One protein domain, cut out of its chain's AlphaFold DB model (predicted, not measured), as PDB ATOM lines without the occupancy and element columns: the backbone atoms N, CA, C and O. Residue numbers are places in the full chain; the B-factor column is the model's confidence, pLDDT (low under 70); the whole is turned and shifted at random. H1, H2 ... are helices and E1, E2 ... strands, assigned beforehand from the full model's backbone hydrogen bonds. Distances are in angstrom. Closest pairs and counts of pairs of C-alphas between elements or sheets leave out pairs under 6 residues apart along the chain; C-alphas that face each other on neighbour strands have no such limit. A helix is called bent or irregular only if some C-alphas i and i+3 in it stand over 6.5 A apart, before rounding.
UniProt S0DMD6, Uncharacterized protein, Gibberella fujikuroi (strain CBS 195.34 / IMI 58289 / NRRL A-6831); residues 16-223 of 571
ATOM      1  N   ALA A  16      32.534 -18.301 -58.655       55.84
ATOM      2  CA  ALA A  16      31.722 -18.991 -59.660       55.84
ATOM      3  C   ALA A  16      30.615 -19.897 -59.077       55.84
ATOM      4  O   ALA A  16      29.525 -19.971 -59.640       55.84
ATOM      5  N   GLN A  17      30.854 -20.556 -57.937       60.41
ATOM      6  CA  GLN A  17      29.853 -21.399 -57.270       60.41
ATOM      7  C   GLN A  17      28.787 -20.546 -56.566       60.41
ATOM      8  O   GLN A  17      27.611 -20.901 -56.579       60.41
ATOM      9  N   ILE A  18      29.170 -19.393 -56.007       62.62
ATOM     10  CA  ILE A  18      28.216 -18.422 -55.451       62.62
ATOM     11  C   ILE A  18      27.370 -17.819 -56.583       62.62
ATOM     12  O   ILE A  18      26.148 -17.773 -56.458       62.62
ATOM     13  N   SER A  19      27.972 -17.446 -57.720       66.50
ATOM     14  CA  SER A  19      27.239 -17.003 -58.918       66.50
ATOM     15  C   SER A  19      26.246 -18.064 -59.392       66.50
ATOM     16  O   SER A  19      25.091 -17.746 -59.657       66.50
ATOM     17  N   GLN A  20      26.650 -19.339 -59.425       71.06
ATOM     18  CA  GLN A  20      25.765 -20.441 -59.804       71.06
ATOM     19  C   GLN A  20      24.566 -20.578 -58.849       71.06
ATOM     20  O   GLN A  20      23.451 -20.782 -59.320       71.06
ATOM     21  N   ILE A  21      24.757 -20.392 -57.537       74.56
ATOM     22  CA  ILE A  21      23.667 -20.376 -56.543       74.56
ATOM     23  C   ILE A  21      22.729 -19.175 -56.760       74.56
ATOM     24  O   ILE A  21      21.512 -19.344 -56.737       74.56
ATOM     25  N   LEU A  22      23.258 -17.981 -57.047       71.94
ATOM     26  CA  LEU A  22      22.452 -16.781 -57.340       71.94
ATOM     27  C   LEU A  22      21.655 -16.896 -58.660       71.94
ATOM     28  O   LEU A  22      20.601 -16.270 -58.818       71.94
ATOM     29  N   MET A  23      22.120 -17.741 -59.584       75.69
ATOM     30  CA  MET A  23      21.428 -18.100 -60.827       75.69
ATOM     31  C   MET A  23      20.378 -19.215 -60.663       75.69
ATOM     32  O   MET A  23      19.600 -19.426 -61.590       75.69
ATOM     33  N   THR A  24      20.314 -19.931 -59.531       80.38
ATOM     34  CA  THR A  24      19.266 -20.953 -59.325       80.38
ATOM     35  C   THR A  24      17.901 -20.329 -59.048       80.38
ATOM     36  O   THR A  24      17.805 -19.293 -58.388       80.38
ATOM     37  N   ASP A  25      16.836 -20.987 -59.511       76.44
ATOM     38  CA  ASP A  25      15.467 -20.708 -59.085       76.44
ATOM     39  C   ASP A  25      14.792 -21.974 -58.527       76.44
ATOM     40  O   ASP A  25      14.945 -23.048 -59.115       76.44
ATOM     41  N   PRO A  26      14.038 -21.869 -57.414       71.62
ATOM     42  CA  PRO A  26      13.778 -20.651 -56.640       71.62
ATOM     43  C   PRO A  26      14.973 -20.223 -55.765       71.62
ATOM     44  O   PRO A  26      15.471 -20.996 -54.949       71.62
ATOM     45  N   LEU A  27      15.395 -18.960 -55.889       78.12
ATOM     46  CA  LEU A  27      16.423 -18.373 -55.025       78.12
ATOM     47  C   LEU A  27      15.883 -18.124 -53.607       78.12
ATOM     48  O   LEU A  27      14.935 -17.361 -53.420       78.12
ATOM     49  N   ASN A  28      16.537 -18.689 -52.590       78.69
ATOM     50  CA  ASN A  28      16.250 -18.370 -51.192       78.69
ATOM     51  C   ASN A  28      16.958 -17.072 -50.771       78.69
ATOM     52  O   ASN A  28      18.161 -17.058 -50.509       78.69
ATOM     53  N   LEU A  29      16.203 -15.979 -50.639       78.50
ATOM     54  CA  LEU A  29      16.746 -14.664 -50.277       78.50
ATOM     55  C   LEU A  29      17.438 -14.631 -48.897       78.50
ATOM     56  O   LEU A  29      18.287 -13.774 -48.657       78.50
ATOM     57  N   ASN A  30      17.150 -15.583 -47.999       70.94
ATOM     58  CA  ASN A  30      17.841 -15.692 -46.706       70.94
ATOM     59  C   ASN A  30      19.325 -16.057 -46.827       70.94
ATOM     60  O   ASN A  30      20.079 -15.817 -45.873       70.94
ATOM     61  N   ASP A  31      19.724 -16.621 -47.970       67.88
ATOM     62  CA  ASP A  31      21.088 -17.067 -48.239       67.88
ATOM     63  C   ASP A  31      22.004 -15.909 -48.650       67.88
ATOM     64  O   ASP A  31      23.219 -16.035 -48.546       67.88
ATOM     65  N   LEU A  32      21.442 -14.746 -49.001       63.44
ATOM     66  CA  LEU A  32      22.167 -13.516 -49.357       63.44
ATOM     67  C   LEU A  32      22.896 -12.850 -48.170       63.44
ATOM     68  O   LEU A  32      23.575 -11.835 -48.346       63.44
ATOM     69  N   GLY A  33      22.769 -13.402 -46.961       57.81
ATOM     70  CA  GLY A  33      23.340 -12.845 -45.737       57.81
ATOM     71  C   GLY A  33      24.871 -12.856 -45.705       57.81
ATOM     72  O   GLY A  33      25.512 -13.823 -46.113       57.81
ATOM     73  N   PHE A  34      25.460 -11.805 -45.135       52.84
ATOM     74  CA  PHE A  34      26.903 -11.621 -44.953       52.84
ATOM     75  C   PHE A  34      27.559 -12.811 -44.239       52.84
ATOM     76  O   PHE A  34      28.605 -13.290 -44.667       52.84
ATOM     77  N   ASN A  35      26.878 -13.356 -43.227       52.75
ATOM     78  CA  ASN A  35      27.319 -14.527 -42.460       52.75
ATOM     79  C   ASN A  35      27.419 -15.822 -43.296       52.75
ATOM     80  O   ASN A  35      28.051 -16.775 -42.848       52.75
ATOM     81  N   ARG A  36      26.773 -15.882 -44.473       53.97
ATOM     82  CA  ARG A  36      26.806 -17.030 -45.396       53.97
ATOM     83  C   ARG A  36      27.694 -16.747 -46.611       53.97
ATOM     84  O   ARG A  36      28.526 -17.581 -46.948       53.97
ATOM     85  N   TYR A  37      27.569 -15.560 -47.212       55.59
ATOM     86  CA  TYR A  37      28.418 -15.095 -48.315       55.59
ATOM     87  C   TYR A  37      28.979 -13.688 -48.017       55.59
ATOM     88  O   TYR A  37      28.313 -12.679 -48.283       55.59
ATOM     89  N   PRO A  38      30.219 -13.568 -47.504       49.38
ATOM     90  CA  PRO A  38      30.833 -12.271 -47.188       49.38
ATOM     91  C   PRO A  38      31.037 -11.361 -48.410       49.38
ATOM     92  O   PRO A  38      31.034 -10.141 -48.284       49.38
ATOM     93  N   THR A  39      31.162 -11.932 -49.611       52.12
ATOM     94  CA  THR A  39      31.167 -11.210 -50.895       52.12
ATOM     95  C   THR A  39      30.176 -11.877 -51.845       52.12
ATOM     96  O   THR A  39      30.261 -13.083 -52.055       52.12
ATOM     97  N   LEU A  40      29.275 -11.092 -52.441       57.78
ATOM     98  CA  LEU A  40      28.429 -11.541 -53.548       57.78
ATOM     99  C   LEU A  40      29.087 -11.137 -54.885       57.78
ATOM    100  O   LEU A  40      29.416  -9.961 -55.058       57.78
ATOM    101  N   PRO A  41      29.301 -12.071 -55.829       58.03
ATOM    102  CA  PRO A  41      29.918 -11.811 -57.133       58.03
ATOM    103  C   PRO A  41      28.917 -11.189 -58.124       58.03
ATOM    104  O   PRO A  41      28.679 -11.712 -59.207       58.03
ATOM    105  N   LEU A  42      28.295 -10.061 -57.761       60.69
ATOM    106  CA  LEU A  42      27.223  -9.450 -58.566       60.69
ATOM    107  C   LEU A  42      27.687  -8.999 -59.963       60.69
ATOM    108  O   LEU A  42      26.876  -8.945 -60.877       60.69
ATOM    109  N   GLY A  43      28.982  -8.711 -60.137       60.09
ATOM    110  CA  GLY A  43      29.573  -8.381 -61.441       60.09
ATOM    111  C   GLY A  43      29.731  -9.574 -62.391       60.09
ATOM    112  O   GLY A  43      29.918  -9.359 -63.585       60.09
ATOM    113  N   ASP A  44      29.617 -10.806 -61.884       61.16
ATOM    114  CA  ASP A  44      29.654 -12.038 -62.684       61.16
ATOM    115  C   ASP A  44      28.235 -12.487 -63.104       61.16
ATOM    116  O   ASP A  44      28.067 -13.530 -63.739       61.16
ATOM    117  N   LEU A  45      27.198 -11.724 -62.728       66.50
ATOM    118  CA  LEU A  45      25.792 -11.988 -63.041       66.50
ATOM    119  C   LEU A  45      25.273 -11.028 -64.127       66.50
ATOM    120  O   LEU A  45      25.679  -9.865 -64.170       66.50
ATOM    121  N   PRO A  46      24.310 -11.451 -64.968       77.12
ATOM    122  CA  PRO A  46      23.593 -10.532 -65.846       77.12
ATOM    123  C   PRO A  46      22.877  -9.443 -65.036       77.12
ATOM    124  O   PRO A  46      22.211  -9.749 -64.047       77.12
ATOM    125  N   ALA A  47      22.930  -8.187 -65.491       74.94
ATOM    126  CA  ALA A  47      22.276  -7.062 -64.810       74.94
ATOM    127  C   ALA A  47      20.768  -7.299 -64.578       74.94
ATOM    128  O   ALA A  47      20.253  -6.990 -63.508       74.94
ATOM    129  N   ALA A  48      20.086  -7.943 -65.535       82.00
ATOM    130  CA  ALA A  48      18.692  -8.366 -65.392       82.00
ATOM    131  C   ALA A  48      18.480  -9.317 -64.198       82.00
ATOM    132  O   ALA A  48      17.531  -9.140 -63.442       82.00
ATOM    133  N   ARG A  49      19.396 -10.266 -63.951       84.31
ATOM    134  CA  ARG A  49      19.301 -11.173 -62.797       84.31
ATOM    135  C   ARG A  49      19.576 -10.454 -61.479       84.31
ATOM    136  O   ARG A  49      18.926 -10.750 -60.485       84.31
ATOM    137  N   VAL A  50      20.513  -9.504 -61.452       74.69
ATOM    138  CA  VAL A  50      20.747  -8.673 -60.256       74.69
ATOM    139  C   VAL A  50      19.490  -7.864 -59.921       74.69
ATOM    140  O   VAL A  50      19.068  -7.847 -58.765       74.69
ATOM    141  N   ARG A  51      18.835  -7.290 -60.940       85.12
ATOM    142  CA  ARG A  51      17.535  -6.629 -60.804       85.12
ATOM    143  C   ARG A  51      16.454  -7.576 -60.279       85.12
ATOM    144  O   ARG A  51      15.841  -7.254 -59.270       85.12
ATOM    145  N   GLU A  52      16.272  -8.759 -60.869       87.50
ATOM    146  CA  GLU A  52      15.308  -9.770 -60.391       87.50
ATOM    147  C   GLU A  52      15.479 -10.112 -58.899       87.50
ATOM    148  O   GLU A  52      14.499 -10.398 -58.213       87.50
ATOM    149  N   ILE A  53      16.710 -10.096 -58.369       83.88
ATOM    150  CA  ILE A  53      16.964 -10.328 -56.938       83.88
ATOM    151  C   ILE A  53      16.444  -9.153 -56.097       83.88
ATOM    152  O   ILE A  53      15.802  -9.385 -55.071       83.88
ATOM    153  N   TYR A  54      16.666  -7.906 -56.526       87.00
ATOM    154  CA  TYR A  54      16.091  -6.727 -55.868       87.00
ATOM    155  C   TYR A  54      14.560  -6.701 -55.964       87.00
ATOM    156  O   TYR A  54      13.898  -6.464 -54.955       87.00
ATOM    157  N   GLU A  55      13.989  -7.020 -57.127       91.25
ATOM    158  CA  GLU A  55      12.539  -7.128 -57.335       91.25
ATOM    159  C   GLU A  55      11.922  -8.178 -56.391       91.25
ATOM    160  O   GLU A  55      10.981  -7.865 -55.661       91.25
ATOM    161  N   LYS A  56      12.531  -9.371 -56.275       90.12
ATOM    162  CA  LYS A  56      12.123 -10.412 -55.310       90.12
ATOM    163  C   LYS A  56      12.197  -9.939 -53.848       90.12
ATOM    164  O   LYS A  56      11.321 -10.296 -53.063       90.12
ATOM    165  N   ILE A  57      13.199  -9.137 -53.465       89.38
ATOM    166  CA  ILE A  57      13.302  -8.560 -52.107       89.38
ATOM    167  C   ILE A  57      12.159  -7.569 -51.846       89.38
ATOM    168  O   ILE A  57      11.521  -7.640 -50.793       89.38
ATOM    169  N   VAL A  58      11.871  -6.669 -52.792       92.88
ATOM    170  CA  VAL A  58      10.765  -5.707 -52.657       92.88
ATOM    171  C   VAL A  58       9.419  -6.435 -52.601       92.88
ATOM    172  O   VAL A  58       8.614  -6.129 -51.720       92.88
ATOM    173  N   ASP A  59       9.199  -7.450 -53.438       92.00
ATOM    174  CA  ASP A  59       7.985  -8.275 -53.416       92.00
ATOM    175  C   ASP A  59       7.796  -9.015 -52.084       92.00
ATOM    176  O   ASP A  59       6.686  -9.033 -51.545       92.00
ATOM    177  N   GLU A  60       8.854  -9.580 -51.494       91.25
ATOM    178  CA  GLU A  60       8.761 -10.246 -50.187       91.25
ATOM    179  C   GLU A  60       8.498  -9.246 -49.039       91.25
ATOM    180  O   GLU A  60       7.896  -9.593 -48.012       91.25
ATOM    181  N   ILE A  61       8.928  -7.987 -49.191       91.75
ATOM    182  CA  ILE A  61       8.632  -6.906 -48.244       91.75
ATOM    183  C   ILE A  61       7.182  -6.423 -48.389       91.75
ATOM    184  O   ILE A  61       6.458  -6.382 -47.391       91.75
ATOM    185  N   PHE A  62       6.728  -6.143 -49.613       92.81
ATOM    186  CA  PHE A  62       5.361  -5.702 -49.914       92.81
ATOM    187  C   PHE A  62       4.328  -6.772 -49.538       92.81
ATOM    188  O   PHE A  62       3.337  -6.462 -48.871       92.81
ATOM    189  N   SER A  63       4.601  -8.043 -49.848       91.12
ATOM    190  CA  SER A  63       3.726  -9.174 -49.497       91.12
ATOM    191  C   SER A  63       3.498  -9.282 -47.987       91.12
ATOM    192  O   SER A  63       2.388  -9.575 -47.544       91.12
ATOM    193  N   ALA A  64       4.510  -8.970 -47.170       88.50
ATOM    194  CA  ALA A  64       4.375  -8.959 -45.712       88.50
ATOM    195  C   ALA A  64       3.508  -7.800 -45.179       88.50
ATOM    196  O   ALA A  64       3.044  -7.882 -44.043       88.50
ATOM    197  N   MET A  65       3.277  -6.746 -45.974       88.94
ATOM    198  CA  MET A  65       2.305  -5.674 -45.689       88.94
ATOM    199  C   MET A  65       0.903  -5.974 -46.257       88.94
ATOM    200  O   MET A  65      -0.004  -5.139 -46.147       88.94
ATOM    201  N   SER A  66       0.727  -7.140 -46.892       88.44
ATOM    202  CA  SER A  66      -0.420  -7.481 -47.746       88.44
ATOM    203  C   SER A  66      -0.602  -6.519 -48.932       88.44
ATOM    204  O   SER A  66      -1.727  -6.257 -49.351       88.44
ATOM    205  N   MET A  67       0.500  -5.974 -49.454       88.06
ATOM    206  CA  MET A  67       0.544  -5.100 -50.631       88.06
ATOM    207  C   MET A  67       1.133  -5.847 -51.833       88.06
ATOM    208  O   MET A  67       1.863  -6.824 -51.677       88.06
ATOM    209  N   THR A  68       0.832  -5.375 -53.042       88.81
ATOM    210  CA  THR A  68       1.353  -5.927 -54.303       88.81
ATOM    211  C   THR A  68       1.866  -4.799 -55.195       88.81
ATOM    212  O   THR A  68       1.433  -3.653 -55.054       88.81
ATOM    213  N   ARG A  69       2.733  -5.115 -56.169       88.25
ATOM    214  CA  ARG A  69       3.185  -4.149 -57.188       88.25
ATOM    215  C   ARG A  69       2.019  -3.439 -57.888       88.25
ATOM    216  O   ARG A  69       2.093  -2.244 -58.136       88.25
ATOM    217  N   GLN A  70       0.923  -4.152 -58.156       85.94
ATOM    218  CA  GLN A  70      -0.271  -3.596 -58.808       85.94
ATOM    219  C   GLN A  70      -0.995  -2.545 -57.950       85.94
ATOM    220  O   GLN A  70      -1.581  -1.618 -58.498       85.94
ATOM    221  N   ALA A  71      -0.949  -2.669 -56.620       83.69
ATOM    222  CA  ALA A  71      -1.599  -1.731 -55.706       83.69
ATOM    223  C   ALA A  71      -0.818  -0.415 -55.528       83.69
ATOM    224  O   ALA A  71      -1.398   0.598 -55.143       83.69
ATOM    225  N   SER A  72       0.499  -0.411 -55.762       88.25
ATOM    226  CA  SER A  72       1.353   0.775 -55.580       88.25
ATOM    227  C   SER A  72       2.581   0.743 -56.511       88.25
ATOM    228  O   SER A  72       3.713   0.666 -56.025       88.25
ATOM    229  N   PRO A  73       2.392   0.800 -57.847       90.38
ATOM    230  CA  PRO A  73       3.462   0.551 -58.818       90.38
ATOM    231  C   PRO A  73       4.600   1.570 -58.717       90.38
ATOM    232  O   PRO A  73       5.752   1.176 -58.598       90.38
ATOM    233  N   GLN A  74       4.279   2.866 -58.623       90.75
ATOM    234  CA  GLN A  74       5.274   3.938 -58.464       90.75
ATOM    235  C   GLN A  74       6.142   3.757 -57.207       90.75
ATOM    236  O   GLN A  74       7.351   3.965 -57.254       90.75
ATOM    237  N   CYS A  75       5.536   3.337 -56.089       93.75
ATOM    238  CA  CYS A  75       6.270   3.052 -54.857       93.75
ATOM    239  C   CYS A  75       7.182   1.835 -55.022       93.75
ATOM    240  O   CYS A  75       8.321   1.859 -54.566       93.75
ATOM    241  N   TRP A  76       6.687   0.773 -55.661       95.25
ATOM    242  CA  TRP A  76       7.439  -0.459 -55.889       95.25
ATOM    243  C   TRP A  76       8.637  -0.221 -56.815       95.25
ATOM    244  O   TRP A  76       9.762  -0.555 -56.445       95.25
ATOM    245  N   ASP A  77       8.425   0.429 -57.965       92.38
ATOM    246  CA  ASP A  77       9.483   0.717 -58.941       92.38
ATOM    247  C   ASP A  77      10.561   1.620 -58.315       92.38
ATOM    248  O   ASP A  77      11.756   1.374 -58.490       92.38
ATOM    249  N   GLN A  78      10.159   2.607 -57.500       93.06
ATOM    250  CA  GLN A  78      11.097   3.449 -56.758       93.06
ATOM    251  C   GLN A  78      11.860   2.679 -55.669       93.06
ATOM    252  O   GLN A  78      13.042   2.948 -55.470       93.06
ATOM    253  N   CYS A  79      11.228   1.730 -54.970       91.94
ATOM    254  CA  CYS A  79      11.919   0.888 -53.990       91.94
ATOM    255  C   CYS A  79      13.007   0.038 -54.662       91.94
ATOM    256  O   CYS A  79      14.129  -0.005 -54.166       91.94
ATOM    257  N   VAL A  80      12.707  -0.584 -55.810       90.25
ATOM    258  CA  VAL A  80      13.694  -1.351 -56.591       90.25
ATOM    259  C   VAL A  80      14.837  -0.443 -57.052       90.25
ATOM    260  O   VAL A  80      15.996  -0.760 -56.796       90.25
ATOM    261  N   ALA A  81      14.522   0.717 -57.640       88.31
ATOM    262  CA  ALA A  81      15.524   1.679 -58.098       88.31
ATOM    263  C   ALA A  81      16.425   2.193 -56.958       88.31
ATOM    264  O   ALA A  81      17.631   2.349 -57.146       88.31
ATOM    265  N   SER A  82      15.867   2.414 -55.761       85.12
ATOM    266  CA  SER A  82      16.643   2.780 -54.573       85.12
ATOM    267  C   SER A  82      17.608   1.660 -54.169       85.12
ATOM    268  O   SER A  82      18.804   1.924 -54.072       85.12
ATOM    269  N   LEU A  83      17.149   0.407 -54.057       82.00
ATOM    270  CA  LEU A  83      18.025  -0.732 -53.733       82.00
ATOM    271  C   LEU A  83      19.142  -0.960 -54.771       82.00
ATOM    272  O   LEU A  83      20.261  -1.313 -54.387       82.00
ATOM    273  N   GLU A  84      18.848  -0.752 -56.061       79.06
ATOM    274  CA  GLU A  84      19.824  -0.805 -57.158       79.06
ATOM    275  C   GLU A  84      20.874   0.309 -57.030       79.06
ATOM    276  O   GLU A  84      22.071   0.022 -57.035       79.06
ATOM    277  N   SER A  85      20.436   1.565 -56.880       73.94
ATOM    278  CA  SER A  85      21.322   2.737 -56.793       73.94
ATOM    279  C   SER A  85      22.213   2.748 -55.547       73.94
ATOM    280  O   SER A  85      23.328   3.254 -55.595       73.94
ATOM    281  N   GLU A  86      21.736   2.162 -54.448       68.31
ATOM    282  CA  GLU A  86      22.424   2.108 -53.156       68.31
ATOM    283  C   GLU A  86      23.224   0.806 -52.945       68.31
ATOM    284  O   GLU A  86      23.745   0.563 -51.849       68.31
ATOM    285  N   ASN A  87      23.281  -0.058 -53.969       65.69
ATOM    286  CA  ASN A  87      24.011  -1.328 -53.990       65.69
ATOM    287  C   ASN A  87      23.829  -2.176 -52.715       65.69
ATOM    288  O   ASN A  87      24.789  -2.742 -52.183       65.69
ATOM    289  N   VAL A  88      22.598  -2.290 -52.203       64.50
ATOM    290  CA  VAL A  88      22.328  -2.841 -50.857       64.50
ATOM    291  C   VAL A  88      22.850  -4.276 -50.672       64.50
ATOM    292  O   VAL A  88      23.275  -4.654 -49.579       64.50
ATOM    293  N   LEU A  89      22.913  -5.075 -51.743       63.38
ATOM    294  CA  LEU A  89      23.483  -6.430 -51.707       63.38
ATOM    295  C   LEU A  89      25.018  -6.464 -51.557       63.38
ATOM    296  O   LEU A  89      25.565  -7.479 -51.126       63.38
ATOM    297  N   LEU A  90      25.725  -5.372 -51.859       56.62
ATOM    298  CA  LEU A  90      27.164  -5.229 -51.612       56.62
ATOM    299  C   LEU A  90      27.489  -4.744 -50.192       56.62
ATOM    300  O   LEU A  90      28.661  -4.763 -49.813       56.62
ATOM    301  N   ALA A  91      26.491  -4.353 -49.392       53.47
ATOM    302  CA  ALA A  91      26.713  -3.900 -48.023       53.47
ATOM    303  C   ALA A  91      27.415  -4.980 -47.174       53.47
ATOM    304  O   ALA A  91      27.086  -6.166 -47.220       53.47
ATOM    305  N   THR A  92      28.397  -4.567 -46.377       49.19
ATOM    306  CA  THR A  92      29.153  -5.440 -45.458       49.19
ATOM    307  C   THR A  92      29.024  -4.950 -44.020       49.19
ATOM    308  O   THR A  92      28.735  -5.734 -43.119       49.19
ATOM    309  N   ILE A  93      29.148  -3.636 -43.824       51.59
ATOM    310  CA  ILE A  93      28.955  -2.929 -42.558       51.59
ATOM    311  C   ILE A  93      27.820  -1.917 -42.748       51.59
ATOM    312  O   ILE A  93      27.808  -1.175 -43.729       51.59
ATOM    313  N   PHE A  94      26.870  -1.867 -41.807       56.75
ATOM    314  CA  PHE A  94      25.691  -0.993 -41.903       56.75
ATOM    315  C   PHE A  94      26.046   0.495 -42.045       56.75
ATOM    316  O   PHE A  94      25.382   1.213 -42.776       56.75
ATOM    317  N   THR A  95      27.106   0.955 -41.375       54.69
ATOM    318  CA  THR A  95      27.562   2.356 -41.397       54.69
ATOM    319  C   THR A  95      28.394   2.730 -42.628       54.69
ATOM    320  O   THR A  95      28.778   3.890 -42.762       54.69
ATOM    321  N   GLU A  96      28.716   1.767 -43.499       51.09
ATOM    322  CA  GLU A  96      29.583   1.967 -44.673       51.09
ATOM    323  C   GLU A  96      28.904   1.611 -46.008       51.09
ATOM    324  O   GLU A  96      29.534   1.737 -47.057       51.09
ATOM    325  N   CYS A  97      27.633   1.186 -46.008       59.59
ATOM    326  CA  CYS A  97      26.886   1.001 -47.253       59.59
ATOM    327  C   CYS A  97      26.467   2.345 -47.870       59.59
ATOM    328  O   CYS A  97      26.295   3.340 -47.167       59.59
ATOM    329  N   GLU A  98      26.274   2.377 -49.190       62.66
ATOM    330  CA  GLU A  98      25.911   3.605 -49.914       62.66
ATOM    331  C   GLU A  98      24.536   4.130 -49.450       62.66
ATOM    332  O   GLU A  98      24.402   5.321 -49.168       62.66
ATOM    333  N   ALA A  99      23.585   3.221 -49.180       68.69
ATOM    334  CA  ALA A  99      22.294   3.520 -48.541       68.69
ATOM    335  C   ALA A  99      22.404   4.287 -47.208       68.69
ATOM    336  O   ALA A  99      21.492   5.027 -46.837       68.69
ATOM    337  N   TYR A 100      23.491   4.112 -46.446       74.19
ATOM    338  CA  TYR A 100      23.589   4.644 -45.084       74.19
ATOM    339  C   TYR A 100      23.514   6.171 -45.039       74.19
ATOM    340  O   TYR A 100      22.933   6.714 -44.099       74.19
ATOM    341  N   ARG A 101      24.060   6.873 -46.045       77.25
ATOM    342  CA  ARG A 101      23.964   8.341 -46.118       77.25
ATOM    343  C   ARG A 101      22.510   8.763 -46.301       77.25
ATOM    344  O   ARG A 101      21.987   9.451 -45.427       77.25
ATOM    345  N   THR A 102      21.846   8.248 -47.340       81.75
ATOM    346  CA  THR A 102      20.427   8.495 -47.639       81.75
ATOM    347  C   THR A 102      19.541   8.224 -46.426       81.75
ATOM    348  O   THR A 102      18.767   9.088 -46.017       81.75
ATOM    349  N   ILE A 103      19.699   7.053 -45.796       83.81
ATOM    350  CA  ILE A 103      18.947   6.649 -44.601       83.81
ATOM    351  C   ILE A 103      19.197   7.625 -43.446       83.81
ATOM    352  O   ILE A 103      18.244   8.116 -42.840       83.81
ATOM    353  N   LYS A 104      20.462   7.926 -43.128       85.12
ATOM    354  CA  LYS A 104      20.844   8.811 -42.017       85.12
ATOM    355  C   LYS A 104      20.315  10.231 -42.226       85.12
ATOM    356  O   LYS A 104      19.759  10.799 -41.285       85.12
ATOM    357  N   ASP A 105      20.468  10.786 -43.427       86.38
ATOM    358  CA  ASP A 105      20.035  12.144 -43.770       86.38
ATOM    359  C   ASP A 105      18.501  12.252 -43.758       86.38
ATOM    360  O   ASP A 105      17.970  13.141 -43.093       86.38
ATOM    361  N   LYS A 106      17.776  11.272 -44.320       88.06
ATOM    362  CA  LYS A 106      16.303  11.198 -44.231       88.06
ATOM    363  C   LYS A 106      15.795  10.993 -42.799       88.06
ATOM    364  O   LYS A 106      14.757  11.544 -42.443       88.06
ATOM    365  N   CYS A 107      16.530  10.276 -41.941       87.06
ATOM    366  CA  CYS A 107      16.221  10.196 -40.506       87.06
ATOM    367  C   CYS A 107      16.424  11.534 -39.783       87.06
ATOM    368  O   CYS A 107      15.655  11.850 -38.882       87.06
ATOM    369  N   MET A 108      17.438  12.328 -40.145       88.44
ATOM    370  CA  MET A 108      17.619  13.667 -39.564       88.44
ATOM    371  C   MET A 108      16.538  14.638 -40.048       88.44
ATOM    372  O   MET A 108      15.972  15.363 -39.237       88.44
ATOM    373  N   GLU A 109      16.204  14.610 -41.338       90.50
ATOM    374  CA  GLU A 109      15.106  15.388 -41.926       90.50
ATOM    375  C   GLU A 109      13.767  15.080 -41.234       90.50
ATOM    376  O   GLU A 109      13.101  16.001 -40.772       90.50
ATOM    377  N   ALA A 110      13.429  13.796 -41.051       90.31
ATOM    378  CA  ALA A 110      12.219  13.360 -40.347       90.31
ATOM    379  C   ALA A 110      12.150  13.850 -38.890       90.31
ATOM    380  O   ALA A 110      11.101  14.303 -38.430       90.31
ATOM    381  N   LEU A 111      13.266  13.781 -38.157       89.81
ATOM    382  CA  LEU A 111      13.336  14.221 -36.760       89.81
ATOM    383  C   LEU A 111      13.213  15.740 -36.600       89.81
ATOM    384  O   LEU A 111      12.729  16.181 -35.557       89.81
ATOM    385  N   ASN A 112      13.625  16.503 -37.615       89.69
ATOM    386  CA  ASN A 112      13.595  17.966 -37.639       89.69
ATOM    387  C   ASN A 112      12.256  18.551 -38.131       89.69
ATOM    388  O   ASN A 112      12.112  19.774 -38.159       89.69
ATOM    389  N   LEU A 113      11.279  17.721 -38.520       88.31
ATOM    390  CA  LEU A 113       9.956  18.204 -38.918       88.31
ATOM    391  C   LEU A 113       9.242  18.895 -37.734       88.31
ATOM    392  O   LEU A 113       9.162  18.302 -36.651       88.31
ATOM    393  N   PRO A 114       8.689  20.112 -37.917       83.94
ATOM    394  CA  PRO A 114       7.933  20.806 -36.880       83.94
ATOM    395  C   PRO A 114       6.639  20.041 -36.591       83.94
ATOM    396  O   PRO A 114       5.794  19.893 -37.471       83.94
ATOM    397  N   ARG A 115       6.503  19.542 -35.360       82.44
ATOM    398  CA  ARG A 115       5.458  18.592 -34.960       82.44
ATOM    399  C   ARG A 115       4.778  18.984 -33.653       82.44
ATOM    400  O   ARG A 115       5.393  19.626 -32.804       82.44
ATOM    401  N   ILE A 116       3.525  18.567 -33.504       78.62
ATOM    402  CA  ILE A 116       2.745  18.648 -32.260       78.62
ATOM    403  C   ILE A 116       3.021  17.380 -31.425       78.62
ATOM    404  O   ILE A 116       3.361  16.344 -31.993       78.62
ATOM    405  N   ASP A 117       2.872  17.442 -30.098       62.28
ATOM    406  CA  ASP A 117       3.296  16.395 -29.141       62.28
ATOM    407  C   ASP A 117       2.709  14.981 -29.369       62.28
ATOM    408  O   ASP A 117       3.248  14.005 -28.851       62.28
ATOM    409  N   GLU A 118       1.645  14.837 -30.165       76.56
ATOM    410  CA  GLU A 118       1.016  13.546 -30.510       76.56
ATOM    411  C   GLU A 118       1.454  12.974 -31.877       76.56
ATOM    412  O   GLU A 118       0.987  11.910 -32.286       76.56
ATOM    413  N   GLN A 119       2.324  13.671 -32.617       86.62
ATOM    414  CA  GLN A 119       2.688  13.312 -33.990       86.62
ATOM    415  C   GLN A 119       4.009  12.538 -34.074       86.62
ATOM    416  O   GLN A 119       5.066  13.008 -33.647       86.62
ATOM    417  N   THR A 120       3.970  11.375 -34.719       88.94
ATOM    418  CA  THR A 120       5.137  10.505 -34.911       88.94
ATOM    419  C   THR A 120       5.819  10.809 -36.250       88.94
ATOM    420  O   THR A 120       5.160  10.711 -37.286       88.94
ATOM    421  N   PRO A 121       7.121  11.147 -36.295       92.00
ATOM    422  CA  PRO A 121       7.839  11.281 -37.558       92.00
ATOM    423  C   PRO A 121       8.018   9.912 -38.229       92.00
ATOM    424  O   PRO A 121       8.360   8.926 -37.577       92.00
ATOM    425  N   CYS A 122       7.820   9.859 -39.544       92.75
ATOM    426  CA  CYS A 122       7.900   8.642 -40.343       92.75
ATOM    427  C   CYS A 122       8.762   8.847 -41.599       92.75
ATOM    428  O   CYS A 122       8.790   9.921 -42.207       92.75
ATOM    429  N   LEU A 123       9.476   7.791 -41.987       94.25
ATOM    430  CA  LEU A 123      10.293   7.744 -43.199       94.25
ATOM    431  C   LEU A 123       9.455   7.365 -44.438       94.25
ATOM    432  O   LEU A 123       8.496   6.596 -44.325       94.25
ATOM    433  N   PRO A 124       9.834   7.833 -45.643       93.75
ATOM    434  CA  PRO A 124       9.213   7.387 -46.886       93.75
ATOM    435  C   PRO A 124       9.519   5.905 -47.159       93.75
ATOM    436  O   PRO A 124      10.562   5.377 -46.756       93.75
ATOM    437  N   ALA A 125       8.616   5.228 -47.874       94.56
ATOM    438  CA  ALA A 125       8.684   3.779 -48.077       94.56
ATOM    439  C   ALA A 125      10.015   3.263 -48.667       94.56
ATOM    440  O   ALA A 125      10.524   2.286 -48.118       94.56
ATOM    441  N   PRO A 126      10.644   3.896 -49.684       93.56
ATOM    442  CA  PRO A 126      11.928   3.423 -50.212       93.56
ATOM    443  C   PRO A 126      13.043   3.389 -49.159       93.56
ATOM    444  O   PRO A 126      13.792   2.421 -49.095       93.56
ATOM    445  N   VAL A 127      13.097   4.381 -48.263       91.81
ATOM    446  CA  VAL A 127      14.096   4.440 -47.179       91.81
ATOM    447  C   VAL A 127      13.856   3.335 -46.145       91.81
ATOM    448  O   VAL A 127      14.806   2.690 -45.701       91.81
ATOM    449  N   LEU A 128      12.593   3.062 -45.792       91.00
ATOM    450  CA  LEU A 128      12.237   1.932 -44.924       91.00
ATOM    451  C   LEU A 128      12.576   0.583 -45.574       91.00
ATOM    452  O   LEU A 128      13.058  -0.324 -44.893       91.00
ATOM    453  N   VAL A 129      12.363   0.452 -46.886       92.06
ATOM    454  CA  VAL A 129      12.702  -0.751 -47.653       92.06
ATOM    455  C   VAL A 129      14.217  -0.957 -47.713       92.06
ATOM    456  O   VAL A 129      14.657  -2.055 -47.384       92.06
ATOM    457  N   SER A 130      15.028   0.066 -48.009       88.81
ATOM    458  CA  SER A 130      16.501  -0.028 -47.953       88.81
ATOM    459  C   SER A 130      17.017  -0.385 -46.558       88.81
ATOM    460  O   SER A 130      17.910  -1.227 -46.412       88.81
ATOM    461  N   LEU A 131      16.419   0.187 -45.511       86.50
ATOM    462  CA  LEU A 131      16.752  -0.102 -44.116       86.50
ATOM    463  C   LEU A 131      16.468  -1.572 -43.755       86.50
ATOM    464  O   LEU A 131      17.348  -2.270 -43.244       86.50
ATOM    465  N   ILE A 132      15.275  -2.073 -44.088       87.81
ATOM    466  CA  ILE A 132      14.887  -3.478 -43.881       87.81
ATOM    467  C   ILE A 132      15.730  -4.419 -44.749       87.81
ATOM    468  O   ILE A 132      16.178  -5.454 -44.254       87.81
ATOM    469  N   ALA A 133      15.991  -4.068 -46.010       85.00
ATOM    470  CA  ALA A 133      16.806  -4.856 -46.930       85.00
ATOM    471  C   ALA A 133      18.225  -5.073 -46.379       85.00
ATOM    472  O   ALA A 133      18.701  -6.209 -46.282       85.00
ATOM    473  N   THR A 134      18.858  -3.988 -45.924       75.88
ATOM    474  CA  THR A 134      20.212  -4.007 -45.357       75.88
ATOM    475  C   THR A 134      20.278  -4.843 -44.070       75.88
ATOM    476  O   THR A 134      21.172  -5.678 -43.920       75.88
ATOM    477  N   ILE A 135      19.318  -4.674 -43.149       74.06
ATOM    478  CA  ILE A 135      19.326  -5.376 -41.853       74.06
ATOM    479  C   ILE A 135      18.921  -6.856 -42.002       74.06
ATOM    480  O   ILE A 135      19.607  -7.731 -41.476       74.06
ATOM    481  N   ASN A 136      17.833  -7.168 -42.716       79.06
ATOM    482  CA  ASN A 136      17.265  -8.524 -42.763       79.06
ATOM    483  C   ASN A 136      17.950  -9.453 -43.774       79.06
ATOM    484  O   ASN A 136      18.269 -10.595 -43.443       79.06
ATOM    485  N   TYR A 137      18.149  -8.993 -45.011       70.50
ATOM    486  CA  TYR A 137      18.610  -9.862 -46.098       70.50
ATOM    487  C   TYR A 137      20.123  -9.944 -46.132       70.50
ATOM    488  O   TYR A 137      20.682 -11.039 -46.193       70.50
ATOM    489  N   ARG A 138      20.794  -8.795 -45.997       65.88
ATOM    490  CA  ARG A 138      22.255  -8.756 -45.948       65.88
ATOM    491  C   ARG A 138      22.826  -9.087 -44.566       65.88
ATOM    492  O   ARG A 138      23.955  -9.560 -44.505       65.88
ATOM    493  N   LYS A 139      22.058  -8.959 -43.474       63.66
ATOM    494  CA  LYS A 139      22.457  -9.388 -42.109       63.66
ATOM    495  C   LYS A 139      23.802  -8.784 -41.661       63.66
ATOM    496  O   LYS A 139      24.623  -9.474 -41.057       63.66
ATOM    497  N   VAL A 140      24.041  -7.516 -42.014       55.12
ATOM    498  CA  VAL A 140      25.292  -6.790 -41.724       55.12
ATOM    499  C   VAL A 140      25.524  -6.612 -40.217       55.12
ATOM    500  O   VAL A 140      24.580  -6.492 -39.438       55.12
ATOM    501  N   SER A 141      26.796  -6.649 -39.804       50.41
ATOM    502  CA  SER A 141      27.198  -7.018 -38.438       50.41
ATOM    503  C   SER A 141      28.647  -6.558 -38.172       50.41
ATOM    504  O   SER A 141      29.527  -6.942 -38.933       50.41
ATOM    505  N   VAL A 142      29.002  -5.737 -37.172       51.25
ATOM    506  CA  VAL A 142      28.223  -5.020 -36.136       51.25
ATOM    507  C   VAL A 142      28.794  -3.593 -36.003       51.25
ATOM    508  O   VAL A 142      29.994  -3.447 -35.789       51.25
ATOM    509  N   ALA A 143      27.967  -2.546 -36.103       53.75
ATOM    510  CA  ALA A 143      28.388  -1.138 -36.010       53.75
ATOM    511  C   ALA A 143      27.246  -0.268 -35.464       53.75
ATOM    512  O   ALA A 143      26.113  -0.424 -35.927       53.75
ATOM    513  N   LYS A 144      27.508   0.632 -34.505       67.25
ATOM    514  CA  LYS A 144      26.454   1.502 -33.956       67.25
ATOM    515  C   LYS A 144      26.064   2.564 -34.991       67.25
ATOM    516  O   LYS A 144      26.923   3.358 -35.379       67.25
ATOM    517  N   PRO A 145      24.799   2.602 -35.447       72.31
ATOM    518  CA  PRO A 145      24.350   3.611 -36.394       72.31
ATOM    519  C   PRO A 145      24.168   4.968 -35.712       72.31
ATOM    520  O   PRO A 145      24.070   5.065 -34.488       72.31
ATOM    521  N   HIS A 146      24.083   6.024 -36.517       81.19
ATOM    522  CA  HIS A 146      23.846   7.381 -36.034       81.19
ATOM    523  C   HIS A 146      22.584   7.458 -35.162       81.19
ATOM    524  O   HIS A 146      21.575   6.810 -35.452       81.19
ATOM    525  N   ASN A 147      22.618   8.298 -34.122       82.06
ATOM    526  CA  ASN A 147      21.538   8.397 -33.138       82.06
ATOM    527  C   ASN A 147      20.172   8.730 -33.772       82.06
ATOM    528  O   ASN A 147      19.157   8.284 -33.247       82.06
ATOM    529  N   SER A 148      20.129   9.421 -34.922       84.88
ATOM    530  CA  SER A 148      18.871   9.650 -35.655       84.88
ATOM    531  C   SER A 148      18.202   8.349 -36.115       84.88
ATOM    532  O   SER A 148      16.993   8.201 -35.973       84.88
ATOM    533  N   ILE A 149      18.975   7.375 -36.603       84.94
ATOM    534  CA  ILE A 149      18.462   6.066 -37.027       84.94
ATOM    535  C   ILE A 149      17.988   5.271 -35.801       84.94
ATOM    536  O   ILE A 149      16.942   4.630 -35.847       84.94
ATOM    537  N   ILE A 150      18.720   5.351 -34.680       85.25
ATOM    538  CA  ILE A 150      18.344   4.693 -33.415       85.25
ATOM    539  C   ILE A 150      17.039   5.272 -32.844       85.25
ATOM    540  O   ILE A 150      16.214   4.505 -32.350       85.25
ATOM    541  N   ALA A 151      16.848   6.592 -32.917       86.25
ATOM    542  CA  ALA A 151      15.627   7.263 -32.475       86.25
ATOM    543  C   ALA A 151      14.433   6.907 -33.378       86.25
ATOM    544  O   ALA A 151      13.385   6.507 -32.880       86.25
ATOM    545  N   MET A 152      14.608   6.949 -34.705       88.81
ATOM    546  CA  MET A 152      13.546   6.588 -35.654       88.81
ATOM    547  C   MET A 152      13.117   5.117 -35.534       88.81
ATOM    548  O   MET A 152      11.923   4.828 -35.571       88.81
ATOM    549  N   LEU A 153      14.063   4.184 -35.354       85.25
ATOM    550  CA  LEU A 153      13.779   2.750 -35.186       85.25
ATOM    551  C   LEU A 153      13.314   2.345 -33.780       85.25
ATOM    552  O   LEU A 153      12.818   1.234 -33.615       85.25
ATOM    553  N   GLY A 154      13.548   3.179 -32.768       86.00
ATOM    554  CA  GLY A 154      13.260   2.855 -31.372       86.00
ATOM    555  C   GLY A 154      12.118   3.672 -30.796       86.00
ATOM    556  O   GLY A 154      11.091   3.124 -30.419       86.00
ATOM    557  N   ASP A 155      12.316   4.980 -30.722       84.75
ATOM    558  CA  ASP A 155      11.479   5.875 -29.923       84.75
ATOM    559  C   ASP A 155      10.290   6.421 -30.747       84.75
ATOM    560  O   ASP A 155       9.278   6.835 -30.189       84.75
ATOM    561  N   HIS A 156      10.391   6.368 -32.082       85.88
ATOM    562  CA  HIS A 156       9.313   6.686 -33.033       85.88
ATOM    563  C   HIS A 156       8.780   5.468 -33.805       85.88
ATOM    564  O   HIS A 156       7.818   5.595 -34.556       85.88
ATOM    565  N   ASP A 157       9.409   4.304 -33.631       85.19
ATOM    566  CA  ASP A 157       9.020   3.012 -34.210       85.19
ATOM    567  C   ASP A 157       8.577   3.064 -35.691       85.19
ATOM    568  O   ASP A 157       7.578   2.474 -36.114       85.19
ATOM    569  N   THR A 158       9.326   3.810 -36.516       88.00
ATOM    570  CA  THR A 158       8.932   4.147 -37.901       88.00
ATOM    571  C   THR A 158       8.703   2.925 -38.796       88.00
ATOM    572  O   THR A 158       8.057   3.045 -39.837       88.00
ATOM    573  N   ALA A 159       9.224   1.755 -38.413       88.19
ATOM    574  CA  ALA A 159       9.033   0.507 -39.136       88.19
ATOM    575  C   ALA A 159       7.570   0.034 -39.109       88.19
ATOM    576  O   ALA A 159       7.115  -0.507 -40.113       88.19
ATOM    577  N   ALA A 160       6.827   0.284 -38.021       88.31
ATOM    578  CA  ALA A 160       5.414  -0.086 -37.893       88.31
ATOM    579  C   ALA A 160       4.528   0.613 -38.940       88.31
ATOM    580  O   ALA A 160       3.513   0.076 -39.385       88.31
ATOM    581  N   TRP A 161       4.941   1.804 -39.378       91.62
ATOM    582  CA  TRP A 161       4.224   2.633 -40.343       91.62
ATOM    583  C   TRP A 161       4.545   2.310 -41.811       91.62
ATOM    584  O   TRP A 161       3.979   2.950 -42.696       91.62
ATOM    585  N   LEU A 162       5.369   1.291 -42.105       92.62
ATOM    586  CA  LEU A 162       5.749   0.908 -43.476       92.62
ATOM    587  C   LEU A 162       4.542   0.727 -44.410       92.62
ATOM    588  O   LEU A 162       4.563   1.202 -45.545       92.62
ATOM    589  N   LYS A 163       3.468   0.083 -43.937       91.88
ATOM    590  CA  LYS A 163       2.247  -0.097 -44.738       91.88
ATOM    591  C   LYS A 163       1.617   1.243 -45.139       91.88
ATOM    592  O   LYS A 163       1.245   1.411 -46.297       91.88
ATOM    593  N   VAL A 164       1.540   2.195 -44.208       91.69
ATOM    594  CA  VAL A 164       1.017   3.545 -44.473       91.69
ATOM    595  C   VAL A 164       1.963   4.305 -45.399       91.69
ATOM    596  O   VAL A 164       1.496   4.902 -46.361       91.69
ATOM    597  N   ALA A 165       3.279   4.209 -45.185       93.31
ATOM    598  CA  ALA A 165       4.289   4.827 -46.044       93.31
ATOM    599  C   ALA A 165       4.182   4.372 -47.510       93.31
ATOM    600  O   ALA A 165       4.320   5.201 -48.405       93.31
ATOM    601  N   ILE A 166       3.898   3.086 -47.765       92.69
ATOM    602  CA  ILE A 166       3.652   2.565 -49.123       92.69
ATOM    603  C   ILE A 166       2.369   3.171 -49.709       92.69
ATOM    604  O   ILE A 166       2.374   3.632 -50.849       92.69
ATOM    605  N   GLN A 167       1.284   3.216 -48.927       91.88
ATOM    606  CA  GLN A 167      -0.013   3.742 -49.374       91.88
ATOM    607  C   GLN A 167       0.026   5.238 -49.717       91.88
ATOM    608  O   GLN A 167      -0.602   5.650 -50.689       91.88
ATOM    609  N   VAL A 168       0.758   6.054 -48.948       92.81
ATOM    610  CA  VAL A 168       0.829   7.514 -49.159       92.81
ATOM    611  C   VAL A 168       1.975   7.956 -50.072       92.81
ATOM    612  O   VAL A 168       2.037   9.136 -50.419       92.81
ATOM    613  N   PHE A 169       2.842   7.039 -50.522       93.06
ATOM    614  CA  PHE A 169       4.016   7.367 -51.342       93.06
ATOM    615  C   PHE A 169       3.672   8.173 -52.606       93.06
ATOM    616  O   PHE A 169       4.416   9.077 -52.974       93.06
ATOM    617  N   GLY A 170       2.522   7.914 -53.242       88.25
ATOM    618  CA  GLY A 170       2.071   8.676 -54.418       88.25
ATOM    619  C   GLY A 170       1.787  10.165 -54.157       88.25
ATOM    620  O   GLY A 170       1.661  10.930 -55.105       88.25
ATOM    621  N   THR A 171       1.698  10.580 -52.887       87.81
ATOM    622  CA  THR A 171       1.497  11.980 -52.464       87.81
ATOM    623  C   THR A 171       2.724  12.562 -51.761       87.81
ATOM    624  O   THR A 171       3.138  13.675 -52.074       87.81
ATOM    625  N   THR A 172       3.351  11.807 -50.852       88.62
ATOM    626  CA  THR A 172       4.516  12.266 -50.076       88.62
ATOM    627  C   THR A 172       5.834  12.133 -50.842       88.62
ATOM    628  O   THR A 172       6.773  12.899 -50.606       88.62
ATOM    629  N   GLY A 173       5.921  11.182 -51.778       89.69
ATOM    630  CA  GLY A 173       7.130  10.858 -52.529       89.69
ATOM    631  C   GLY A 173       8.290  10.444 -51.618       89.69
ATOM    632  O   GLY A 173       8.141   9.629 -50.710       89.69
ATOM    633  N   GLN A 174       9.465  11.028 -51.858       88.19
ATOM    634  CA  GLN A 174      10.688  10.794 -51.075       88.19
ATOM    635  C   GLN A 174      10.820  11.715 -49.844       88.19
ATOM    636  O   GLN A 174      11.894  11.800 -49.238       88.19
ATOM    637  N   ASN A 175       9.763  12.439 -49.473       90.12
ATOM    638  CA  ASN A 175       9.784  13.344 -48.326       90.12
ATOM    639  C   ASN A 175       9.350  12.595 -47.056       90.12
ATOM    640  O   ASN A 175       8.334  11.892 -47.088       90.12
ATOM    641  N   PRO A 176      10.071  12.736 -45.930       92.75
ATOM    642  CA  PRO A 176       9.559  12.347 -44.627       92.75
ATOM    643  C   PRO A 176       8.261  13.083 -44.295       92.75
ATOM    644  O   PRO A 176       8.003  14.186 -44.780       92.75
ATOM    645  N   PHE A 177       7.444  12.466 -43.450       93.31
ATOM    646  CA  PHE A 177       6.127  12.978 -43.091       93.31
ATOM    647  C   PHE A 177       5.818  12.700 -41.622       93.31
ATOM    648  O   PHE A 177       6.424  11.836 -40.989       93.31
ATOM    649  N   LEU A 178       4.861  13.438 -41.074       91.94
ATOM    650  CA  LEU A 178       4.335  13.219 -39.734       91.94
ATOM    651  C   LEU A 178       3.112  12.311 -39.802       91.94
ATOM    652  O   LEU A 178       2.302  12.418 -40.721       91.94
ATOM    653  N   VAL A 179       2.948  11.442 -38.813       90.94
ATOM    654  CA  VAL A 179       1.762  10.604 -38.647       90.94
ATOM    655  C   VAL A 179       1.017  11.048 -37.399       90.94
ATOM    656  O   VAL A 179       1.565  11.040 -36.300       90.94
ATOM    657  N   SER A 180      -0.244  11.425 -37.577       90.38
ATOM    658  CA  SER A 180      -1.202  11.635 -36.493       90.38
ATOM    659  C   SER A 180      -2.061  10.379 -36.393       90.38
ATOM    660  O   SER A 180      -2.685   9.978 -37.380       90.38
ATOM    661  N   ARG A 181      -2.081   9.721 -35.232       87.50
ATOM    662  CA  ARG A 181      -2.896   8.515 -35.066       87.50
ATOM    663  C   ARG A 181      -4.375   8.892 -35.014       87.50
ATOM    664  O   ARG A 181      -4.783   9.683 -34.174       87.50
ATOM    665  N   ASP A 182      -5.165   8.286 -35.890       86.69
ATOM    666  CA  ASP A 182      -6.610   8.487 -35.953       86.69
ATOM    667  C   ASP A 182      -7.297   7.151 -36.256       86.69
ATOM    668  O   ASP A 182      -7.394   6.719 -37.407       86.69
ATOM    669  N   ASP A 183      -7.757   6.482 -35.197       83.94
ATOM    670  CA  ASP A 183      -8.400   5.165 -35.280       83.94
ATOM    671  C   ASP A 183      -9.824   5.236 -35.891       83.94
ATOM    672  O   ASP A 183     -10.462   4.202 -36.097       83.94
ATOM    673  N   SER A 184     -10.336   6.437 -36.212       83.50
ATOM    674  CA  SER A 184     -11.583   6.612 -36.976       83.50
ATOM    675  C   SER A 184     -11.382   6.504 -38.496       83.50
ATOM    676  O   SER A 184     -12.345   6.333 -39.246       83.50
ATOM    677  N   VAL A 185     -10.131   6.572 -38.966       85.38
ATOM    678  CA  VAL A 185      -9.780   6.690 -40.385       85.38
ATOM    679  C   VAL A 185      -9.413   5.326 -40.980       85.38
ATOM    680  O   VAL A 185      -8.344   4.773 -40.714       85.38
ATOM    681  N   HIS A 186     -10.287   4.793 -41.843       73.62
ATOM    682  CA  HIS A 186     -10.129   3.471 -42.476       73.62
ATOM    683  C   HIS A 186      -9.061   3.401 -43.589       73.62
ATOM    684  O   HIS A 186      -8.620   2.310 -43.950       73.62
ATOM    685  N   SER A 187      -8.636   4.540 -44.136       83.06
ATOM    686  CA  SER A 187      -7.579   4.653 -45.152       83.06
ATOM    687  C   SER A 187      -6.799   5.948 -44.933       83.06
ATOM    688  O   SER A 187      -7.457   6.969 -44.729       83.06
ATOM    689  N   PRO A 188      -5.455   5.953 -44.987       88.88
ATOM    690  CA  PRO A 188      -4.661   7.116 -44.599       88.88
ATOM    691  C   PRO A 188      -5.055   8.365 -45.395       88.88
ATOM    692  O   PRO A 188      -5.139   8.323 -46.621       88.88
ATOM    693  N   THR A 189      -5.288   9.474 -44.692       89.06
ATOM    694  CA  THR A 189      -5.623  10.770 -45.303       89.06
ATOM    695  C   THR A 189      -4.450  11.733 -45.173       89.06
ATOM    696  O   THR A 189      -3.776  11.769 -44.144       89.06
ATOM    697  N   THR A 190      -4.183  12.477 -46.242       88.62
ATOM    698  CA  THR A 190      -3.013  13.349 -46.399       88.62
ATOM    699  C   THR A 190      -3.414  14.811 -46.248       88.62
ATOM    700  O   THR A 190      -4.273  15.286 -46.991       88.62
ATOM    701  N   ASP A 191      -2.753  15.530 -45.352       87.56
ATOM    702  CA  ASP A 191      -2.827  16.984 -45.220       87.56
ATOM    703  C   ASP A 191      -1.429  17.590 -45.429       87.56
ATOM    704  O   ASP A 191      -0.418  16.937 -45.147       87.56
ATOM    705  N   GLN A 192      -1.351  18.823 -45.928       87.06
ATOM    706  CA  GLN A 192      -0.088  19.531 -46.130       87.06
ATOM    707  C   GLN A 192      -0.178  20.946 -45.565       87.06
ATOM    708  O   GLN A 192      -0.916  21.789 -46.069       87.06
ATOM    709  N   SER A 193       0.638  21.234 -44.552       81.75
ATOM    710  CA  SER A 193       0.742  22.570 -43.962       81.75
ATOM    711  C   SER A 193       2.203  23.011 -43.919       81.75
ATOM    712  O   SER A 193       3.088  22.248 -43.543       81.75
ATOM    713  N   ASN A 194       2.478  24.239 -44.370       77.94
ATOM    714  CA  ASN A 194       3.825  24.831 -44.410       77.94
ATOM    715  C   ASN A 194       4.905  23.932 -45.062       77.94
ATOM    716  O   ASN A 194       6.059  23.931 -44.642       77.94
ATOM    717  N   GLY A 195       4.526  23.152 -46.082       77.50
ATOM    718  CA  GLY A 195       5.408  22.205 -46.779       77.50
ATOM    719  C   GLY A 195       5.561  20.833 -46.107       77.50
ATOM    720  O   GLY A 195       6.084  19.919 -46.739       77.50
ATOM    721  N   VAL A 196       5.059  20.652 -44.883       85.44
ATOM    722  CA  VAL A 196       5.120  19.390 -44.131       85.44
ATOM    723  C   VAL A 196       3.866  18.560 -44.386       85.44
ATOM    724  O   VAL A 196       2.741  19.030 -44.210       85.44
ATOM    725  N   TRP A 197       4.065  17.301 -44.772       89.19
ATOM    726  CA  TRP A 197       2.992  16.321 -44.904       89.19
ATOM    727  C   TRP A 197       2.608  15.757 -43.536       89.19
ATOM    728  O   TRP A 197       3.461  15.247 -42.809       89.19
ATOM    729  N   THR A 198       1.319  15.812 -43.208       90.44
ATOM    730  CA  THR A 198       0.726  15.160 -42.038       90.44
ATOM    731  C   THR A 198      -0.274  14.112 -42.504       90.44
ATOM    732  O   THR A 198      -1.216  14.411 -43.232       90.44
ATOM    733  N   ILE A 199      -0.077  12.869 -42.078       91.75
ATOM    734  CA  ILE A 199      -0.903  11.723 -42.440       91.75
ATOM    735  C   ILE A 199      -1.754  11.329 -41.238       91.75
ATOM    736  O   ILE A 199      -1.208  10.978 -40.195       91.75
ATOM    737  N   LYS A 200      -3.082  11.345 -41.374       90.94
ATOM    738  CA  LYS A 200      -3.982  10.752 -40.374       90.94
ATOM    739  C   LYS A 200      -4.246   9.299 -40.730       90.94
ATOM    740  O   LYS A 200      -4.739   9.019 -41.826       90.94
ATOM    741  N   ALA A 201      -3.903   8.381 -39.832       91.19
ATOM    742  CA  ALA A 201      -4.017   6.945 -40.077       91.19
ATOM    743  C   ALA A 201      -4.272   6.140 -38.793       91.19
ATOM    744  O   ALA A 201      -3.726   6.446 -37.731       91.19
ATOM    745  N   THR A 202      -5.034   5.053 -38.927       88.56
ATOM    746  CA  THR A 202      -5.126   3.998 -37.905       88.56
ATOM    747  C   THR A 202      -3.782   3.267 -37.788       88.56
ATOM    748  O   THR A 202      -3.108   3.035 -38.796       88.56
ATOM    749  N   MET A 203      -3.406   2.858 -36.571       85.19
ATOM    750  CA  MET A 203      -2.192   2.070 -36.312       85.19
ATOM    751  C   MET A 203      -2.174   0.752 -37.129       85.19
ATOM    752  O   MET A 203      -3.114  -0.039 -37.013       85.19
ATOM    753  N   PRO A 204      -1.132   0.466 -37.937       84.75
ATOM    754  CA  PRO A 204      -1.051  -0.772 -38.710       84.75
ATOM    755  C   PRO A 204      -0.916  -2.024 -37.837       84.75
ATOM    756  O   PRO A 204      -0.387  -1.989 -36.726       84.75
ATOM    757  N   LEU A 205      -1.348  -3.169 -38.376       80.50
ATOM    758  CA  LEU A 205      -1.123  -4.465 -37.735       80.50
ATOM    759  C   LEU A 205       0.384  -4.798 -37.685       80.50
ATOM    760  O   LEU A 205       1.072  -4.607 -38.694       80.50
ATOM    761  N   PRO A 206       0.896  -5.352 -36.567       82.56
ATOM    762  CA  PRO A 206       2.293  -5.763 -36.456       82.56
ATOM    763  C   PRO A 206       2.702  -6.768 -37.537       82.56
ATOM    764  O   PRO A 206       1.988  -7.730 -37.819       82.56
ATOM    765  N   HIS A 207       3.894  -6.581 -38.104       85.25
ATOM    766  CA  HIS A 207       4.449  -7.431 -39.159       85.25
ATOM    767  C   HIS A 207       5.847  -7.954 -38.807       85.25
ATOM    768  O   HIS A 207       6.553  -7.404 -37.961       85.25
ATOM    769  N   ARG A 208       6.303  -9.000 -39.509       84.44
ATOM    770  CA  ARG A 208       7.582  -9.683 -39.225       84.44
ATOM    771  C   ARG A 208       8.804  -8.758 -39.155       84.44
ATOM    772  O   ARG A 208       9.676  -8.974 -38.320       84.44
ATOM    773  N   TYR A 209       8.864  -7.714 -39.988       85.94
ATOM    774  CA  TYR A 209       9.991  -6.771 -39.974       85.94
ATOM    775  C   TYR A 209       9.999  -5.831 -38.764       85.94
ATOM    776  O   TYR A 209      11.076  -5.433 -38.344       85.94
ATOM    777  N   LEU A 210       8.840  -5.533 -38.167       83.44
ATOM    778  CA  LEU A 210       8.753  -4.760 -36.928       83.44
ATOM    779  C   LEU A 210       9.372  -5.564 -35.773       83.44
ATOM    780  O   LEU A 210      10.306  -5.116 -35.114       83.44
ATOM    781  N   ALA A 211       8.952  -6.827 -35.633       81.38
ATOM    782  CA  ALA A 211       9.547  -7.763 -34.679       81.38
ATOM    783  C   ALA A 211      11.059  -7.977 -34.912       81.38
ATOM    784  O   ALA A 211      11.818  -8.131 -33.957       81.38
ATOM    785  N   LEU A 212      11.513  -7.957 -36.172       82.56
ATOM    786  CA  LEU A 212      12.935  -8.027 -36.512       82.56
ATOM    787  C   LEU A 212      13.695  -6.764 -36.091       82.56
ATOM    788  O   LEU A 212      14.747  -6.885 -35.468       82.56
ATOM    789  N   VAL A 213      13.166  -5.572 -36.381       81.06
ATOM    790  CA  VAL A 213      13.754  -4.292 -35.957       81.06
ATOM    791  C   VAL A 213      13.904  -4.259 -34.438       81.06
ATOM    792  O   VAL A 213      15.012  -4.034 -33.955       81.06
ATOM    793  N   HIS A 214      12.858  -4.593 -33.675       81.44
ATOM    794  CA  HIS A 214      12.947  -4.656 -32.212       81.44
ATOM    795  C   HIS A 214      13.967  -5.690 -31.704       81.44
ATOM    796  O   HIS A 214      14.570  -5.481 -30.654       81.44
ATOM    797  N   ARG A 215      14.190  -6.797 -32.430       84.06
ATOM    798  CA  ARG A 215      15.188  -7.818 -32.064       84.06
ATOM    799  C   ARG A 215      16.624  -7.353 -32.315       84.06
ATOM    800  O   ARG A 215      17.504  -7.639 -31.505       84.06
ATOM    801  N   GLU A 216      16.878  -6.656 -33.422       76.94
ATOM    802  CA  GLU A 216      18.228  -6.187 -33.762       76.94
ATOM    803  C   GLU A 216      18.577  -4.832 -33.111       76.94
ATOM    804  O   GLU A 216      19.751  -4.570 -32.847       76.94
ATOM    805  N   LEU A 217      17.595  -3.986 -32.772       80.00
ATOM    806  CA  LEU A 217      17.816  -2.653 -32.190       80.00
ATOM    807  C   LEU A 217      18.664  -2.656 -30.895       80.00
ATOM    808  O   LEU A 217      19.580  -1.834 -30.809       80.00
ATOM    809  N   PRO A 218      18.474  -3.562 -29.910       78.94
ATOM    810  CA  PRO A 218      19.367  -3.661 -28.752       78.94
ATOM    811  C   PRO A 218      20.817  -3.981 -29.140       78.94
ATOM    812  O   PRO A 218      21.750  -3.469 -28.525       78.94
ATOM    813  N   ARG A 219      21.015  -4.785 -30.193       73.00
ATOM    814  CA  ARG A 219      22.341  -5.174 -30.698       73.00
ATOM    815  C   ARG A 219      23.019  -4.010 -31.424       73.00
ATOM    816  O   ARG A 219      24.217  -3.818 -31.258       73.00
ATOM    817  N   LEU A 220      22.249  -3.201 -32.158       71.75
ATOM    818  CA  LEU A 220      22.711  -1.948 -32.768       71.75
ATOM    819  C   LEU A 220      23.040  -0.874 -31.714       71.75
ATOM    820  O   LEU A 220      24.023  -0.157 -31.867       71.75
ATOM    821  N   ARG A 221      22.260  -0.779 -30.626       77.12
ATOM    822  CA  ARG A 221      22.523   0.139 -29.498       77.12
ATOM    823  C   ARG A 221      23.788  -0.240 -28.711       77.12
ATOM    824  O   ARG A 221      24.497   0.657 -28.267       77.12
ATOM    825  N   ALA A 222      24.076  -1.536 -28.566       66.56
ATOM    826  CA  ALA A 222      25.252  -2.066 -27.860       66.56
ATOM    827  C   ALA A 222      26.516  -2.221 -28.736       66.56
ATOM    828  O   ALA A 222      27.543  -2.706 -28.262       66.56
ATOM    829  N   ALA A 223      26.446  -1.853 -30.017       57.31
ATOM    830  CA  ALA A 223      27.557  -1.960 -30.954       57.31
ATOM    831  C   ALA A 223      28.662  -0.909 -30.691       57.31
ATOM    832  O   ALA A 223      28.375   0.167 -30.160       57.31
TER     833      ALA A 223
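AT A GLANCE: This is residues 16 to 223 of the 571 residues of an uncharacterized protein of Gibberella fujikuroi (strain CBS 195.34 / IMI 58289 / NRRL A-6831) (UniProt S0DMD6). H6 runs through the middle of a helical body, and H3, H4, H5 and H9 pack round it, mostly crossing it steeply. At one end of the longest axis a small, strongly twisted sheet of four strands is covered on one face by H8, making two layers; at the other end lie H1 and the unnamed residues 33 to 46. The 208 printed residues hold nine named helices and four named strands, in the order H1 H2 H3 H4 H5 E1 H6 H7 H8 E2 E3 E4 H9. The sheet is mixed, in the order E1 E2 E4 E3, and the class is mixed, helices and strands. The whole is compact, with a radius of gyration of the C-alphas of 17.0 A and spans of 54 by 40 by 27 A.

HOW THE PARTS SIT: H1, residues 16 to 22, touches no helix but is near H2, residues 29 to 32. H2 touches residue 137 alone of H6, residues 125 to 137, the hub, which touches six helices; the closest C-alphas, of Asn 30 and Tyr 137, are 5.9 A apart. H3, residues 47 to 64, touches H4, residues 73 to 85, with its residues 51 to 58 alone, at a steep tilt of 52 degrees, opposite ways; the closest C-alphas are those of Tyr 54 and Val 80, 5.9 A. H4 touches residues 125 to 130 alone of H6 at a steep tilt of 53 degrees, the same way, with the C-alphas of Cys 79 and Pro 126 closest at 4.5 A. H5, residues 99 to 111, touches H6, at residues 127 to 131 of H6 alone, with the C-alphas of Ile 103 and Val 127 closest at 5.9 A. H5 only grazes the sheet, with residues 106 to 111. E1, residues 119 to 122, is an edge strand, antiparallel to E2, residues 177 to 181; N 120 and O 179 are 2.9 A apart, within hydrogen-bond range. E2 is parallel to E4, residues 196 to 201, with N 180 and O 199 at 2.8 A. E4 forms a hairpin with the edge strand E3, residues 189 to 193, with N 191 and O 198 at 2.8 A. H8, residues 162 to 172, is on the sheet at a height of 8.9 A, over E4 and slantwise to the strands, at 44 degrees to E4 on the local plane. H7, residues 147 to 154, touches H5, closest at the C-alphas of Cys 107 and Ser 148, 5.6 A. H9, residues 208 to 221, touches H7 at a steep tilt of 39 degrees, opposite ways, with the C-alphas of Leu 153 and Val 213 closest at 7.1 A. Every O i to N i+4 pair is within hydrogen-bond range in H1, H4, H5, H6 and H7, against 13 of 14 in H3, 5 of 7 in H8 and 8 of 10 in H9; H2 is too short for such a pair.

IN THESE COORDINATES: H1 begins at C-alpha 16, (31.722, -18.991, -59.660). H3 is 26.2 A long, H4 18.1 A, H5 18.3 A and H6 17.0 A; H6 begins at C-alpha 125, (8.684, 3.779, -48.077). E4 is 16.0 A long. H8 is irregular, with C-alphas 167 and 170 7.4 A apart, and H9 is only just irregular, with C-alphas 215 and 218 6.8 A apart. H9, 20.4 A long, ends at C-alpha 221, (22.523, 0.139, -29.498).

THE WHOLE: The C-alphas farthest apart are those of Ala 16 and Ser 184, 55.2 A. The printed part has no cut. The links from H2 to H3 and from H4 to H5 are long. The mean pLDDT of the printed part is 80.0; 43 residues are under 70, among them residues 31 to 45, 86 to 99 and 138 to 144.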